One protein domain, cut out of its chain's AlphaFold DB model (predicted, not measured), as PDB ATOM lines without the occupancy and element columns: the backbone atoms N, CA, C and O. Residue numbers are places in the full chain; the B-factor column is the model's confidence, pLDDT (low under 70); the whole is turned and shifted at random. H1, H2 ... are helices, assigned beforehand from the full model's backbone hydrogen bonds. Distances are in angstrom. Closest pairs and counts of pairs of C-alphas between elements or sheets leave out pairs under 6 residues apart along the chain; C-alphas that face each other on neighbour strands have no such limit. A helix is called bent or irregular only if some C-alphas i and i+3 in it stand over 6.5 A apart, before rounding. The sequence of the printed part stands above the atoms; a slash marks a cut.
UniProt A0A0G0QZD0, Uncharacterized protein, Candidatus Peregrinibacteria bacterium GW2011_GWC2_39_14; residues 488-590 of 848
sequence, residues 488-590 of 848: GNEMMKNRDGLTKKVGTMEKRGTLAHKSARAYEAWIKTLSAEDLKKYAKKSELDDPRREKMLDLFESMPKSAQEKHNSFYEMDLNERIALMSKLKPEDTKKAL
ATOM      1  N   GLY A 488     159.581 148.608  98.621       75.25
ATOM      2  CA  GLY A 488     158.740 147.444  98.334       75.25
ATOM      3  C   GLY A 488     157.397 147.476  99.073       75.25
ATOM      4  O   GLY A 488     156.353 147.226  98.470       75.25
ATOM      5  N   ASN A 489     157.400 147.850 100.356       74.75
ATOM      6  CA  ASN A 489     156.178 147.966 101.158       74.75
ATOM      7  C   ASN A 489     155.269 149.115 100.690       74.75
ATOM      8  O   ASN A 489     154.052 148.943 100.625       74.75
ATOM      9  N   GLU A 490     155.835 150.280 100.354       74.69
ATOM     10  CA  GLU A 490     155.072 151.422  99.829       74.69
ATOM     11  C   GLU A 490     154.431 151.077  98.474       74.69
ATOM     12  O   GLU A 490     153.258 151.376  98.247       74.69
ATOM     13  N   MET A 491     155.163 150.368  97.610       78.25
ATOM     14  CA  MET A 491     154.663 149.888  96.319       78.25
ATOM     15  C   MET A 491     153.473 148.937  96.478       78.25
ATOM     16  O   MET A 491     152.441 149.147  95.841       78.25
ATOM     17  N   MET A 492     153.591 147.930  97.351       77.88
ATOM     18  CA  MET A 492     152.501 146.989  97.641       77.88
ATOM     19  C   MET A 492     151.271 147.718  98.189       77.88
ATOM     20  O   MET A 492     150.169 147.527  97.685       77.88
ATOM     21  N   LYS A 493     151.460 148.640  99.140       82.38
ATOM     22  CA  LYS A 493     150.362 149.422  99.724       82.38
ATOM     23  C   LYS A 493     149.635 150.289  98.687       82.38
ATOM     24  O   LYS A 493     148.406 150.341  98.698       82.38
ATOM     25  N   ASN A 494     150.369 150.964  97.800       82.12
ATOM     26  CA  ASN A 494     149.776 151.793  96.742       82.12
ATOM     27  C   ASN A 494     149.020 150.941  95.713       82.12
ATOM     28  O   ASN A 494     147.928 151.317  95.284       82.12
ATOM     29  N   ARG A 495     149.575 149.777  95.358       84.06
ATOM     30  CA  ARG A 495     148.952 148.806  94.454       84.06
ATOM     31  C   ARG A 495     147.649 148.260  95.033       84.06
ATOM     32  O   ARG A 495     146.616 148.377  94.384       84.06
ATOM     33  N   ASP A 496     147.678 147.776  96.272       84.56
ATOM     34  CA  ASP A 496     146.493 147.268  96.969       84.56
ATOM     35  C   ASP A 496     145.421 148.355  97.127       84.56
ATOM     36  O   ASP A 496     144.231 148.093  96.949       84.56
ATOM     37  N   GLY A 497     145.831 149.599  97.410       85.31
ATOM     38  CA  GLY A 497     144.933 150.751  97.487       85.31
ATOM     39  C   GLY A 497     144.209 151.033  96.168       85.31
ATOM     40  O   GLY A 497     142.987 151.198  96.162       85.31
ATOM     41  N   LEU A 498     144.937 151.040  95.048       85.75
ATOM     42  CA  LEU A 498     144.366 151.237  93.713       85.75
ATOM     43  C   LEU A 498     143.460 150.075  93.294       85.75
ATOM     44  O   LEU A 498     142.348 150.316  92.828       85.75
ATOM     45  N   THR A 499     143.880 148.828  93.513       86.12
ATOM     46  CA  THR A 499     143.056 147.646  93.214       86.12
ATOM     47  C   THR A 499     141.768 147.647  94.039       86.12
ATOM     48  O   THR A 499     140.681 147.447  93.498       86.12
ATOM     49  N   LYS A 500     141.844 147.974  95.337       88.44
ATOM     50  CA  LYS A 500     140.658 148.093  96.197       88.44
ATOM     51  C   LYS A 500     139.718 149.208  95.733       88.44
ATOM     52  O   LYS A 500     138.499 149.038  95.802       88.44
ATOM     53  N   LYS A 501     140.258 150.335  95.263       87.12
ATOM     54  CA  LYS A 501     139.472 151.445  94.707       87.12
ATOM     55  C   LYS A 501     138.709 151.011  93.455       87.12
ATOM     56  O   LYS A 501     137.499 151.204  93.413       87.12
ATOM     57  N   VAL A 502     139.381 150.351  92.508       88.62
ATOM     58  CA  VAL A 502     138.756 149.792  91.294       88.62
ATOM     59  C   VAL A 502     137.617 148.837  91.656       88.62
ATOM     60  O   VAL A 502     136.486 149.057  91.225       88.62
ATOM     61  N   GLY A 503     137.867 147.862  92.536       86.19
ATOM     62  CA  GLY A 503     136.830 146.918  92.963       86.19
ATOM     63  C   GLY A 503     135.673 147.571  93.734       86.19
ATOM     64  O   GLY A 503     134.547 147.083  93.698       86.19
ATOM     65  N   THR A 504     135.909 148.694  94.423       88.44
ATOM     66  CA  THR A 504     134.836 149.461  95.083       88.44
ATOM     67  C   THR A 504     133.969 150.189  94.056       88.44
ATOM     68  O   THR A 504     132.747 150.178  94.178       88.44
ATOM     69  N   MET A 505     134.583 150.794  93.039       86.56
ATOM     70  CA  MET A 505     133.872 151.509  91.976       86.56
ATOM     71  C   MET A 505     133.036 150.578  91.098       86.56
ATOM     72  O   MET A 505     131.916 150.933  90.731       86.56
ATOM     73  N   GLU A 506     133.558 149.386  90.817       88.44
ATOM     74  CA  GLU A 506     132.845 148.316  90.122       88.44
ATOM     75  C   GLU A 506     131.603 147.870  90.905       88.44
ATOM     76  O   GLU A 506     130.498 147.883  90.373       88.44
ATOM     77  N   LYS A 507     131.750 147.580  92.208       86.56
ATOM     78  CA  LYS A 507     130.620 147.198  93.077       86.56
ATOM     79  C   LYS A 507     129.549 148.278  93.195       86.56
ATOM     80  O   LYS A 507     128.384 147.949  93.380       86.56
ATOM     81  N   ARG A 508     129.944 149.551  93.128       83.56
ATOM     82  CA  ARG A 508     129.023 150.697  93.136       83.56
ATOM     83  C   ARG A 508     128.380 150.961  91.774       83.56
ATOM     84  O   ARG A 508     127.544 151.839  91.682       83.56
ATOM     85  N   GLY A 509     128.798 150.286  90.704       80.31
ATOM     86  CA  GLY A 509     128.280 150.536  89.357       80.31
ATOM     87  C   GLY A 509     128.815 151.810  88.688       80.31
ATOM     88  O   GLY A 509     128.437 152.117  87.561       80.31
ATOM     89  N   THR A 510     129.741 152.537  89.322       84.31
ATOM     90  CA  THR A 510     130.405 153.754  88.788       84.31
ATOM     91  C   THR A 510     131.483 153.445  87.735       84.31
ATOM     92  O   THR A 510     131.943 154.329  87.005       84.31
ATOM     93  N   LEU A 511     131.883 152.175  87.646       86.38
ATOM     94  CA  LEU A 511     132.836 151.644  86.679       86.38
ATOM     95  C   LEU A 511     132.307 150.317  86.123       86.38
ATOM     96  O   LEU A 511     131.891 149.459  86.895       86.38
ATOM     97  N   ALA A 512     132.344 150.144  84.802       84.06
ATOM     98  CA  ALA A 512     131.926 148.902  84.156       84.06
ATOM     99  C   ALA A 512     132.856 147.729  84.496       84.06
ATOM    100  O   ALA A 512     134.071 147.915  84.626       84.06
ATOM    101  N   HIS A 513     132.311 146.509  84.553       83.75
ATOM    102  CA  HIS A 513     133.067 145.300  84.895       83.75
ATOM    103  C   HIS A 513     134.258 145.072  83.950       83.75
ATOM    104  O   HIS A 513     135.390 144.827  84.381       83.75
ATOM    105  N   LYS A 514     134.031 145.239  82.640       83.44
ATOM    106  CA  LYS A 514     135.077 145.154  81.605       83.44
ATOM    107  C   LYS A 514     136.213 146.166  81.829       83.44
ATOM    108  O   LYS A 514     137.386 145.829  81.672       83.44
ATOM    109  N   SER A 515     135.875 147.386  82.251       82.81
ATOM    110  CA  SER A 515     136.840 148.454  82.525       82.81
ATOM    111  C   SER A 515     137.609 148.199  83.821       82.81
ATOM    112  O   SER A 515     138.818 148.416  83.854       82.81
ATOM    113  N   ALA A 516     136.951 147.688  84.865       85.62
ATOM    114  CA  ALA A 516     137.595 147.323  86.124       85.62
ATOM    115  C   ALA A 516     138.712 146.287  85.911       85.62
ATOM    116  O   ALA A 516     139.850 146.522  86.318       85.62
ATOM    117  N   ARG A 517     138.441 145.214  85.154       86.31
ATOM    118  CA  ARG A 517     139.460 144.206  84.797       86.31
ATOM    119  C   ARG A 517     140.641 144.795  84.021       86.31
ATOM    120  O   ARG A 517     141.786 144.419  84.274       86.31
ATOM    121  N   ALA A 518     140.384 145.721  83.095       83.75
ATOM    122  CA  ALA A 518     141.440 146.402  82.346       83.75
ATOM    123  C   ALA A 518     142.332 147.256  83.268       83.75
ATOM    124  O   ALA A 518     143.559 147.175  83.183       83.75
ATOM    125  N   TYR A 519     141.734 148.003  84.204       85.88
ATOM    126  CA  TYR A 519     142.482 148.766  85.207       85.88
ATOM    127  C   TYR A 519     143.267 147.861  86.159       85.88
ATOM    128  O   TYR A 519     144.414 148.170  86.468       85.88
ATOM    129  N   GLU A 520     142.713 146.730  86.598       87.00
ATOM    130  CA  GLU A 520     143.447 145.771  87.428       87.00
ATOM    131  C   GLU A 520     144.667 145.194  86.706       87.00
ATOM    132  O   GLU A 520     145.739 145.094  87.304       87.00
ATOM    133  N   ALA A 521     144.537 144.837  85.425       85.19
ATOM    134  CA  ALA A 521     145.663 144.370  84.620       85.19
ATOM    135  C   ALA A 521     146.731 145.463  84.460       85.19
ATOM    136  O   ALA A 521     147.917 145.203  84.665       85.19
ATOM    137  N   TRP A 522     146.313 146.698  84.184       87.38
ATOM    138  CA  TRP A 522     147.206 147.847  84.055       87.38
ATOM    139  C   TRP A 522     147.932 148.188  85.365       87.38
ATOM    140  O   TRP A 522     149.155 148.323  85.361       87.38
ATOM    141  N   ILE A 523     147.232 148.217  86.508       85.81
ATOM    142  CA  ILE A 523     147.826 148.438  87.841       85.81
ATOM    143  C   ILE A 523     148.949 147.427  88.107       85.81
ATOM    144  O   ILE A 523     149.960 147.768  88.724       85.81
ATOM    145  N   LYS A 524     148.814 146.187  87.612       81.69
ATOM    146  CA  LYS A 524     149.848 145.160  87.785       81.69
ATOM    147  C   LYS A 524     151.145 145.463  87.031       81.69
ATOM    148  O   LYS A 524     152.189 144.979  87.471       81.69
ATOM    149  N   THR A 525     151.070 146.246  85.957       80.44
ATOM    150  CA  THR A 525     152.203 146.628  85.094       80.44
ATOM    151  C   THR A 525     152.864 147.954  85.471       80.44
ATOM    152  O   THR A 525     153.919 148.274  84.931       80.44
ATOM    153  N   LEU A 526     152.273 148.723  86.390       79.12
ATOM    154  CA  LEU A 526     152.787 150.037  86.775       79.12
ATOM    155  C   LEU A 526     154.089 149.955  87.584       79.12
ATOM    156  O   LEU A 526     154.264 149.082  88.438       79.12
ATOM    157  N   SER A 527     154.975 150.923  87.342       77.94
ATOM    158  CA  SER A 527     156.185 151.137  88.136       77.94
ATOM    159  C   SER A 527     155.857 151.695  89.532       77.94
ATOM    160  O   SER A 527     154.739 152.137  89.803       77.94
ATOM    161  N   ALA A 528     156.841 151.711  90.435       70.00
ATOM    162  CA  ALA A 528     156.677 152.278  91.778       70.00
ATOM    163  C   ALA A 528     156.280 153.768  91.750       70.00
ATOM    164  O   ALA A 528     155.434 154.210  92.531       70.00
ATOM    165  N   GLU A 529     156.888 154.531  90.839       74.25
ATOM    166  CA  GLU A 529     156.647 155.966  90.670       74.25
ATOM    167  C   GLU A 529     155.250 156.223  90.105       74.25
ATOM    168  O   GLU A 529     154.515 157.066  90.627       74.25
ATOM    169  N   ASP A 530     154.835 155.430  89.116       79.00
ATOM    170  CA  ASP A 530     153.498 155.533  88.536       79.00
ATOM    171  C   ASP A 530     152.417 155.139  89.544       79.00
ATOM    172  O   ASP A 530     151.429 155.857  89.697       79.00
ATOM    173  N   LEU A 531     152.615 154.056  90.304       81.25
ATOM    174  CA  LEU A 531     151.697 153.664  91.376       81.25
ATOM    175  C   LEU A 531     151.509 154.794  92.390       81.25
ATOM    176  O   LEU A 531     150.383 155.078  92.795       81.25
ATOM    177  N   LYS A 532     152.591 155.483  92.774       81.38
ATOM    178  CA  LYS A 532     152.531 156.632  93.687       81.38
ATOM    179  C   LYS A 532     151.795 157.824  93.072       81.38
ATOM    180  O   LYS A 532     151.030 158.491  93.771       81.38
ATOM    181  N   LYS A 533     152.006 158.089  91.781       84.56
ATOM    182  CA  LYS A 533     151.325 159.153  91.031       84.56
ATOM    183  C   LYS A 533     149.817 158.899  90.962       84.56
ATOM    184  O   LYS A 533     149.037 159.749  91.387       84.56
ATOM    185  N   TYR A 534     149.410 157.714  90.512       81.94
ATOM    186  CA  TYR A 534     148.000 157.363  90.328       81.94
ATOM    187  C   TYR A 534     147.259 157.090  91.640       81.94
ATOM    188  O   TYR A 534     146.054 157.319  91.706       81.94
ATOM    189  N   ALA A 535     147.949 156.671  92.707       81.25
ATOM    190  CA  ALA A 535     147.342 156.564  94.035       81.25
ATOM    191  C   ALA A 535     146.912 157.931  94.601       81.25
ATOM    192  O   ALA A 535     145.968 157.985  95.386       81.25
ATOM    193  N   LYS A 536     147.581 159.029  94.212       80.44
ATOM    194  CA  LYS A 536     147.231 160.391  94.652       80.44
ATOM    195  C   LYS A 536     146.120 161.032  93.825       80.44
ATOM    196  O   LYS A 536     145.284 161.727  94.391       80.44
ATOM    197  N   LYS A 537     146.157 160.865  92.503       76.94
ATOM    198  CA  LYS A 537     145.176 161.438  91.578       76.94
ATOM    199  C   LYS A 537     145.090 160.547  90.347       76.94
ATOM    200  O   LYS A 537     146.072 160.423  89.615       76.94
ATOM    201  N   SER A 538     143.934 159.938  90.115       81.00
ATOM    202  CA  SER A 538     143.689 159.144  88.911       81.00
ATOM    203  C   SER A 538     142.405 159.563  88.207       81.00
ATOM    204  O   SER A 538     141.544 160.212  88.785       81.00
ATOM    205  N   GLU A 539     142.247 159.163  86.946       80.44
ATOM    206  CA  GLU A 539     140.999 159.347  86.177       80.44
ATOM    207  C   GLU A 539     139.801 158.592  86.786       80.44
ATOM    208  O   GLU A 539     138.643 158.808  86.419       80.44
ATOM    209  N   LEU A 540     140.074 157.692  87.734       82.56
ATOM    210  CA  LEU A 540     139.063 157.043  88.561       82.56
ATOM    211  C   LEU A 540     138.439 158.016  89.579       82.56
ATOM    212  O   LEU A 540     137.345 157.747  90.051       82.56
ATOM    213  N   ASP A 541     139.098 159.136  89.901       82.44
ATOM    214  CA  ASP A 541     138.574 160.193  90.786       82.44
ATOM    215  C   ASP A 541     137.663 161.200  90.067       82.44
ATOM    216  O   ASP A 541     137.318 162.229  90.645       82.44
ATOM    217  N   ASP A 542     137.305 160.963  88.802       82.62
ATOM    218  CA  ASP A 542     136.467 161.894  88.047       82.62
ATOM    219  C   ASP A 542     135.046 161.970  88.649       82.62
ATOM    220  O   ASP A 542     134.304 160.980  88.580       82.62
ATOM    221  N   PRO A 543     134.624 163.131  89.197       81.69
ATOM    222  CA  PRO A 543     133.332 163.275  89.872       81.69
ATOM    223  C   PRO A 543     132.140 163.059  88.932       81.69
ATOM    224  O   PRO A 543     131.031 162.772  89.385       81.69
ATOM    225  N   ARG A 544     132.348 163.139  87.609       80.88
ATOM    226  CA  ARG A 544     131.302 162.860  86.617       80.88
ATOM    227  C   ARG A 544     130.814 161.413  86.685       80.88
ATOM    228  O   ARG A 544     129.672 161.165  86.316       80.88
ATOM    229  N   ARG A 545     131.634 160.465  87.159       83.88
ATOM    230  CA  ARG A 545     131.255 159.044  87.278       83.88
ATOM    231  C   ARG A 545     130.132 158.832  88.288       83.88
ATOM    232  O   ARG A 545     129.170 158.143  87.958       83.88
ATOM    233  N   GLU A 546     130.242 159.458  89.459       83.75
ATOM    234  CA  GLU A 546     129.192 159.428  90.486       83.75
ATOM    235  C   GLU A 546     127.964 160.194  89.991       83.75
ATOM    236  O   GLU A 546     126.868 159.652  89.971       83.75
ATOM    237  N   LYS A 547     128.161 161.400  89.435       83.00
ATOM    238  CA  LYS A 547     127.062 162.233  88.925       83.00
ATOM    239  C   LYS A 547     126.213 161.521  87.866       83.00
ATOM    240  O   LYS A 547     124.996 161.650  87.875       83.00
ATOM    241  N   MET A 548     126.832 160.790  86.934       83.62
ATOM    242  CA  MET A 548     126.084 160.023  85.932       83.62
ATOM    243  C   MET A 548     125.307 158.864  86.564       83.62
ATOM    244  O   MET A 548     124.194 158.590  86.121       83.62
ATOM    245  N   LEU A 549     125.880 158.187  87.567       85.00
ATOM    246  CA  LEU A 549     125.190 157.125  88.296       85.00
ATOM    247  C   LEU A 549     123.989 157.686  89.064       85.00
ATOM    248  O   LEU A 549     122.892 157.177  88.881       85.00
ATOM    249  N   ASP A 550     124.170 158.768  89.821       83.38
ATOM    250  CA  ASP A 550     123.097 159.424  90.577       83.38
ATOM    251  C   ASP A 550     121.951 159.859  89.656       83.38
ATOM    252  O   ASP A 550     120.777 159.618  89.940       83.38
ATOM    253  N   LEU A 551     122.285 160.461  88.507       82.12
ATOM    254  CA  LEU A 551     121.284 160.843  87.516       82.12
ATOM    255  C   LEU A 551     120.542 159.617  86.969       82.12
ATOM    256  O   LEU A 551     119.324 159.676  86.823       82.12
ATOM    257  N   PHE A 552     121.238 158.511  86.700       83.56
ATOM    258  CA  PHE A 552     120.612 157.277  86.226       83.56
ATOM    259  C   PHE A 552     119.715 156.628  87.290       83.56
ATOM    260  O   PHE A 552     118.575 156.260  87.003       83.56
ATOM    261  N   GLU A 553     120.186 156.550  88.534       82.25
ATOM    262  CA  GLU A 553     119.452 155.983  89.670       82.25
ATOM    263  C   GLU A 553     118.239 156.830  90.084       82.25
ATOM    264  O   GLU A 553     117.261 156.292  90.602       82.25
ATOM    265  N   SER A 554     118.251 158.133  89.787       80.12
ATOM    266  CA  SER A 554     117.104 159.026  90.002       80.12
ATOM    267  C   SER A 554     115.950 158.828  89.006       80.12
ATOM    268  O   SER A 554     114.849 159.333  89.233       80.12
ATOM    269  N   MET A 555     116.173 158.096  87.906       75.44
ATOM    270  CA  MET A 555     115.146 157.835  86.892       75.44
ATOM    271  C   MET A 555     114.115 156.781  87.345       75.44
ATOM    272  O   MET A 555     114.401 155.953  88.211       75.44
ATOM    273  N   PRO A 556     112.910 156.738  86.742       78.12
ATOM    274  CA  PRO A 556     111.950 155.665  86.998       78.12
ATOM    275  C   PRO A 556     112.542 154.281  86.689       78.12
ATOM    276  O   PRO A 556     113.210 154.103  85.669       78.12
ATOM    277  N   LYS A 557     112.230 153.266  87.508       77.50
ATOM    278  CA  LYS A 557     112.727 151.884  87.320       77.50
ATOM    279  C   LYS A 557     112.454 151.325  85.919       77.50
ATOM    280  O   LYS A 557     113.307 150.662  85.348       77.50
ATOM    281  N   SER A 558     111.314 151.671  85.318       74.00
ATOM    282  CA  SER A 558     110.968 151.280  83.945       74.00
ATOM    283  C   SER A 558     111.907 151.860  82.879       74.00
ATOM    284  O   SER A 558     112.065 151.267  81.814       74.00
ATOM    285  N   ALA A 559     112.512 153.026  83.129       71.75
ATOM    286  CA  ALA A 559     113.521 153.629  82.257       71.75
ATOM    287  C   ALA A 559     114.913 153.031  82.520       71.75
ATOM    288  O   ALA A 559     115.649 152.765  81.571       71.75
ATOM    289  N   GLN A 560     115.236 152.739  83.784       75.19
ATOM    290  CA  GLN A 560     116.467 152.034  84.157       75.19
ATOM    291  C   GLN A 560     116.528 150.641  83.522       75.19
ATOM    292  O   GLN A 560     117.521 150.304  82.885       75.19
ATOM    293  N   GLU A 561     115.434 149.874  83.587       78.44
ATOM    294  CA  GLU A 561     115.339 148.523  83.018       78.44
ATOM    295  C   GLU A 561     115.527 148.506  81.493       78.44
ATOM    296  O   GLU A 561     116.207 147.628  80.956       78.44
ATOM    297  N   LYS A 562     114.999 149.515  80.781       77.62
ATOM    298  CA  LYS A 562     115.209 149.688  79.328       77.62
ATOM    299  C   LYS A 562     116.667 149.975  78.966       77.62
ATOM    300  O   LYS A 562     117.084 149.706  77.841       77.62
ATOM    301  N   HIS A 563     117.437 150.505  79.912       80.38
ATOM    302  CA  HIS A 563     118.826 150.906  79.738       80.38
ATOM    303  C   HIS A 563     119.764 150.193  80.723       80.38
ATOM    304  O   HIS A 563     120.786 150.752  81.118       80.38
ATOM    305  N   ASN A 564     119.474 148.929  81.060       77.62
ATOM    306  CA  ASN A 564     120.297 148.093  81.950       77.62
ATOM    307  C   ASN A 564     121.775 147.998  81.525       77.62
ATOM    308  O   ASN A 564     122.652 147.767  82.356       77.62
ATOM    309  N   SER A 565     122.076 148.231  80.244       81.19
ATOM    310  CA  SER A 565     123.444 148.321  79.727       81.19
ATOM    311  C   SER A 565     124.267 149.478  80.313       81.19
ATOM    312  O   SER A 565     125.477 149.491  80.116       81.19
ATOM    313  N   PHE A 566     123.660 150.436  81.029       86.44
ATOM    314  CA  PHE A 566     124.346 151.570  81.662       86.44
ATOM    315  C   PHE A 566     125.512 151.137  82.561       86.44
ATOM    316  O   PHE A 566     126.600 151.714  82.502       86.44
ATOM    317  N   TYR A 567     125.319 150.078  83.352       84.31
ATOM    318  CA  TYR A 567     126.362 149.565  84.242       84.31
ATOM    319  C   TYR A 567     127.570 149.007  83.477       84.31
ATOM    320  O   TYR A 567     128.683 149.051  83.994       84.31
ATOM    321  N   GLU A 568     127.389 148.602  82.218       84.44
ATOM    322  CA  GLU A 568     128.447 148.098  81.334       84.44
ATOM    323  C   GLU A 568     129.014 149.155  80.368       84.44
ATOM    324  O   GLU A 568     129.918 148.852  79.580       84.44
ATOM    325  N   MET A 569     128.518 150.394  80.426       82.94
ATOM    326  CA  MET A 569     128.993 151.521  79.620       82.94
ATOM    327  C   MET A 569     130.160 152.254  80.292       82.94
ATOM    328  O   MET A 569     130.225 152.353  81.523       82.94
ATOM    329  N   ASP A 570     131.074 152.801  79.490       81.81
ATOM    330  CA  ASP A 570     132.111 153.718  79.972       81.81
ATOM    331  C   ASP A 570     131.557 155.124  80.284       81.81
ATOM    332  O   ASP A 570     130.385 155.416  80.061       81.81
ATOM    333  N   LEU A 571     132.378 156.017  80.849       81.38
ATOM    334  CA  LEU A 571     131.912 157.349  81.256       81.38
ATOM    335  C   LEU A 571     131.379 158.182  80.075       81.38
ATOM    336  O   LEU A 571     130.389 158.891  80.237       81.38
ATOM    337  N   ASN A 572     132.003 158.100  78.902       81.69
ATOM    338  CA  ASN A 572     131.587 158.878  77.735       81.69
ATOM    339  C   ASN A 572     130.308 158.300  77.124       81.69
ATOM    340  O   ASN A 572     129.410 159.055  76.757       81.69
ATOM    341  N   GLU A 573     130.195 156.975  77.077       83.44
ATOM    342  CA  GLU A 573     128.982 156.257  76.687       83.44
ATOM    343  C   GLU A 573     127.818 156.588  77.631       83.44
ATOM    344  O   GLU A 573     126.714 156.863  77.164       83.44
ATOM    345  N   ARG A 574     128.071 156.659  78.946       84.19
ATOM    346  CA  ARG A 574     127.081 157.088  79.947       84.19
ATOM    347  C   ARG A 574     126.658 158.534  79.728       84.19
ATOM    348  O   ARG A 574     125.465 158.800  79.677       84.19
ATOM    349  N   ILE A 575     127.599 159.458  79.533       81.81
ATOM    350  CA  ILE A 575     127.285 160.865  79.233       81.81
ATOM    351  C   ILE A 575     126.443 160.969  77.950       81.81
ATOM    352  O   ILE A 575     125.458 161.705  77.918       81.81
ATOM    353  N   ALA A 576     126.792 160.214  76.906       81.25
ATOM    354  CA  ALA A 576     126.063 160.190  75.641       81.25
ATOM    355  C   ALA A 576     124.676 159.537  75.752       81.25
ATOM    356  O   ALA A 576     123.762 159.910  75.019       81.25
ATOM    357  N   LEU A 577     124.503 158.555  76.641       81.69
ATOM    358  CA  LEU A 577     123.193 157.989  76.950       81.69
ATOM    359  C   LEU A 577     122.337 159.021  77.689       81.69
ATOM    360  O   LEU A 577     121.220 159.303  77.265       81.69
ATOM    361  N   MET A 578     122.885 159.624  78.747       76.19
ATOM    362  CA  MET A 578     122.182 160.609  79.565       76.19
ATOM    363  C   MET A 578     121.785 161.853  78.762       76.19
ATOM    364  O   MET A 578     120.729 162.418  79.014       76.19
ATOM    365  N   SER A 579     122.564 162.251  77.751       72.69
ATOM    366  CA  SER A 579     122.208 163.364  76.858       72.69
ATOM    367  C   SER A 579     121.128 163.025  75.819       72.69
ATOM    368  O   SER A 579     120.482 163.930  75.293       72.69
ATOM    369  N   LYS A 580     120.903 161.737  75.519       71.12
ATOM    370  CA  LYS A 580     119.836 161.271  74.611       71.12
ATOM    371  C   LYS A 580     118.486 161.102  75.310       71.12
ATOM    372  O   LYS A 580     117.455 161.124  74.640       71.12
ATOM    373  N   LEU A 581     118.486 160.942  76.631       69.38
ATOM    374  CA  LEU A 581     117.280 160.841  77.449       69.38
ATOM    375  C   LEU A 581     116.695 162.254  77.648       69.38
ATOM    376  O   LEU A 581     117.192 163.045  78.443       69.38
ATOM    377  N   LYS A 582     115.685 162.615  76.843       55.62
ATOM    378  CA  LYS A 582     115.042 163.944  76.846       55.62
ATOM    379  C   LYS A 582     114.117 164.175  78.067       55.62
ATOM    380  O   LYS A 582     113.633 163.216  78.660       55.62
ATOM    381  N   PRO A 583     113.838 165.450  78.419       48.53
ATOM    382  CA  PRO A 583     113.487 165.905  79.772       48.53
ATOM    383  C   PRO A 583     112.002 165.786  80.175       48.53
ATOM    384  O   PRO A 583     111.529 166.537  81.029       48.53
ATOM    385  N   GLU A 584     111.241 164.877  79.564       46.22
ATOM    386  CA  GLU A 584     109.824 164.672  79.921       46.22
ATOM    387  C   GLU A 584     109.662 163.788  81.172       46.22
ATOM    388  O   GLU A 584     108.696 163.958  81.911       46.22
ATOM    389  N   ASP A 585     110.677 162.983  81.511       50.88
ATOM    390  CA  ASP A 585     110.740 162.185  82.749       50.88
ATOM    391  C   ASP A 585     111.514 162.872  83.900       50.88
ATOM    392  O   ASP A 585     111.615 162.337  85.003       50.88
ATOM    393  N   THR A 586     112.067 164.072  83.681       51.06
ATOM    394  CA  THR A 586     113.063 164.704  84.578       51.06
ATOM    395  C   THR A 586     112.721 166.135  85.009       51.06
ATOM    396  O   THR A 586     113.563 166.855  85.548       51.06
ATOM    397  N   LYS A 587     111.451 166.544  84.895       43.41
ATOM    398  CA  LYS A 587     110.987 167.909  85.227       43.41
ATOM    399  C   LYS A 587     110.748 168.196  86.726       43.41
ATOM    400  O   LYS A 587     110.100 169.174  87.073       43.41
ATOM    401  N   LYS A 588     111.276 167.357  87.627       44.78
ATOM    402  CA  LYS A 588     111.352 167.622  89.083       44.78
ATOM    403  C   LYS A 588     112.766 167.523  89.672       44.78
ATOM    404  O   LYS A 588     112.946 167.880  90.830       44.78
ATOM    405  N   ALA A 589     113.754 167.071  88.895       45.72
ATOM    406  CA  ALA A 589     115.135 166.899  89.358       45.72
ATOM    407  C   ALA A 589     116.087 168.011  88.871       45.72
ATOM    408  O   ALA A 589     117.146 168.202  89.463       45.72
ATOM    409  N   LEU A 590     115.715 168.763  87.827       37.88
ATOM    410  CA  LEU A 590     116.577 169.788  87.221       37.88
ATOM    411  C   LEU A 590     116.412 171.206  87.801       37.88
ATOM    412  O   LEU A 590     117.381 171.953  87.774       37.88
TER     413      LEU A 590
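This is residues 488 to 590 of the 848 residues of an uncharacterized protein of Candidatus Peregrinibacteria bacterium GW2011_GWC2_39_14 (UniProt A0A0G0QZD0). The model is a rod made of two halves set end to end: a helical hairpin of H1 and H2 with H3 packed on H1, and beyond it a looser group of four helices, H4 to H7, each shorter than H1 and H2. The halves are joined by residues 537 to 543, which run between H3 and H4, and by a small contact between H2 and H6; residues 581 to 590, with no named element, trail from H7 at the far end. The printed part has 103 residues, with seven named helices, H1 to H7 in chain order, and no named strand; the class is all helix. It is loose, with a radius of gyration of the C-alphas of 16.3 A, and spans 55 by 22 by 18 A.

H1, residues 488 to 507, and H2, residues 513 to 525, form a helical hairpin: they touch, closest at the C-alphas of Val 502 and Ala 516, 5.8 A apart, at a shallow tilt of 6 degrees, opposite ways. H3, residues 528 to 536, touches H1 at residues 491 to 498 alone, closest at the C-alphas of Met 491 and Ala 528, 5.5 A apart, at a steep tilt of 43 degrees, the same way. H6, residues 564 to 568, only just touches H2, with 3 pairs of C-alphas within 8 A; the closest, of His 513 and Glu 568, are 6.5 A apart. H4, residues 544 to 553, touches H7, residues 571 to 580, closest at the C-alphas of Arg 545 and Leu 571, 6.3 A apart, at a steep tilt of 45 degrees, the same way. H4 and H6 are near each other, with 5 pairs of C-alphas within 10 A. H5, residues 557 to 562, touches no helix; it is close to H4 but not clearly touching, with the C-alphas of Phe 552 and Gln 560 7.0 A apart. H3 and H4 are apart. The helix packing is only just mostly crossed, with 1 of 3 tilted pairs shallow. In H1, H4 and H7 every O i to N i+4 pair is within hydrogen-bond range; the counts are 8 of 9 in H2, 4 of 5 in H3, 1 of 2 in H5 and 0 of 1 in H6, where 1 of 2 O i to N i+3 pairs is.

H1 starts at C-alpha 488 (158.740, 147.444, 98.334) and is 28.6 A long. H2 measures 19.2 A, H3 12.8 A, H4 14.0 A, H5 8.7 A and H6 8.2 A. H6 is only just irregular: C-alphas 564 and 567 are 6.6 A apart. H7, 14.3 A, ends at C-alpha 580 (119.836, 161.271, 74.611).

The C-alphas farthest apart, of Gly 488 and Glu 584, are 55.0 A apart. The printed part has no cut and no long link. Mean pLDDT of the printed part is 78.6; residues 581 to 590 are under 70.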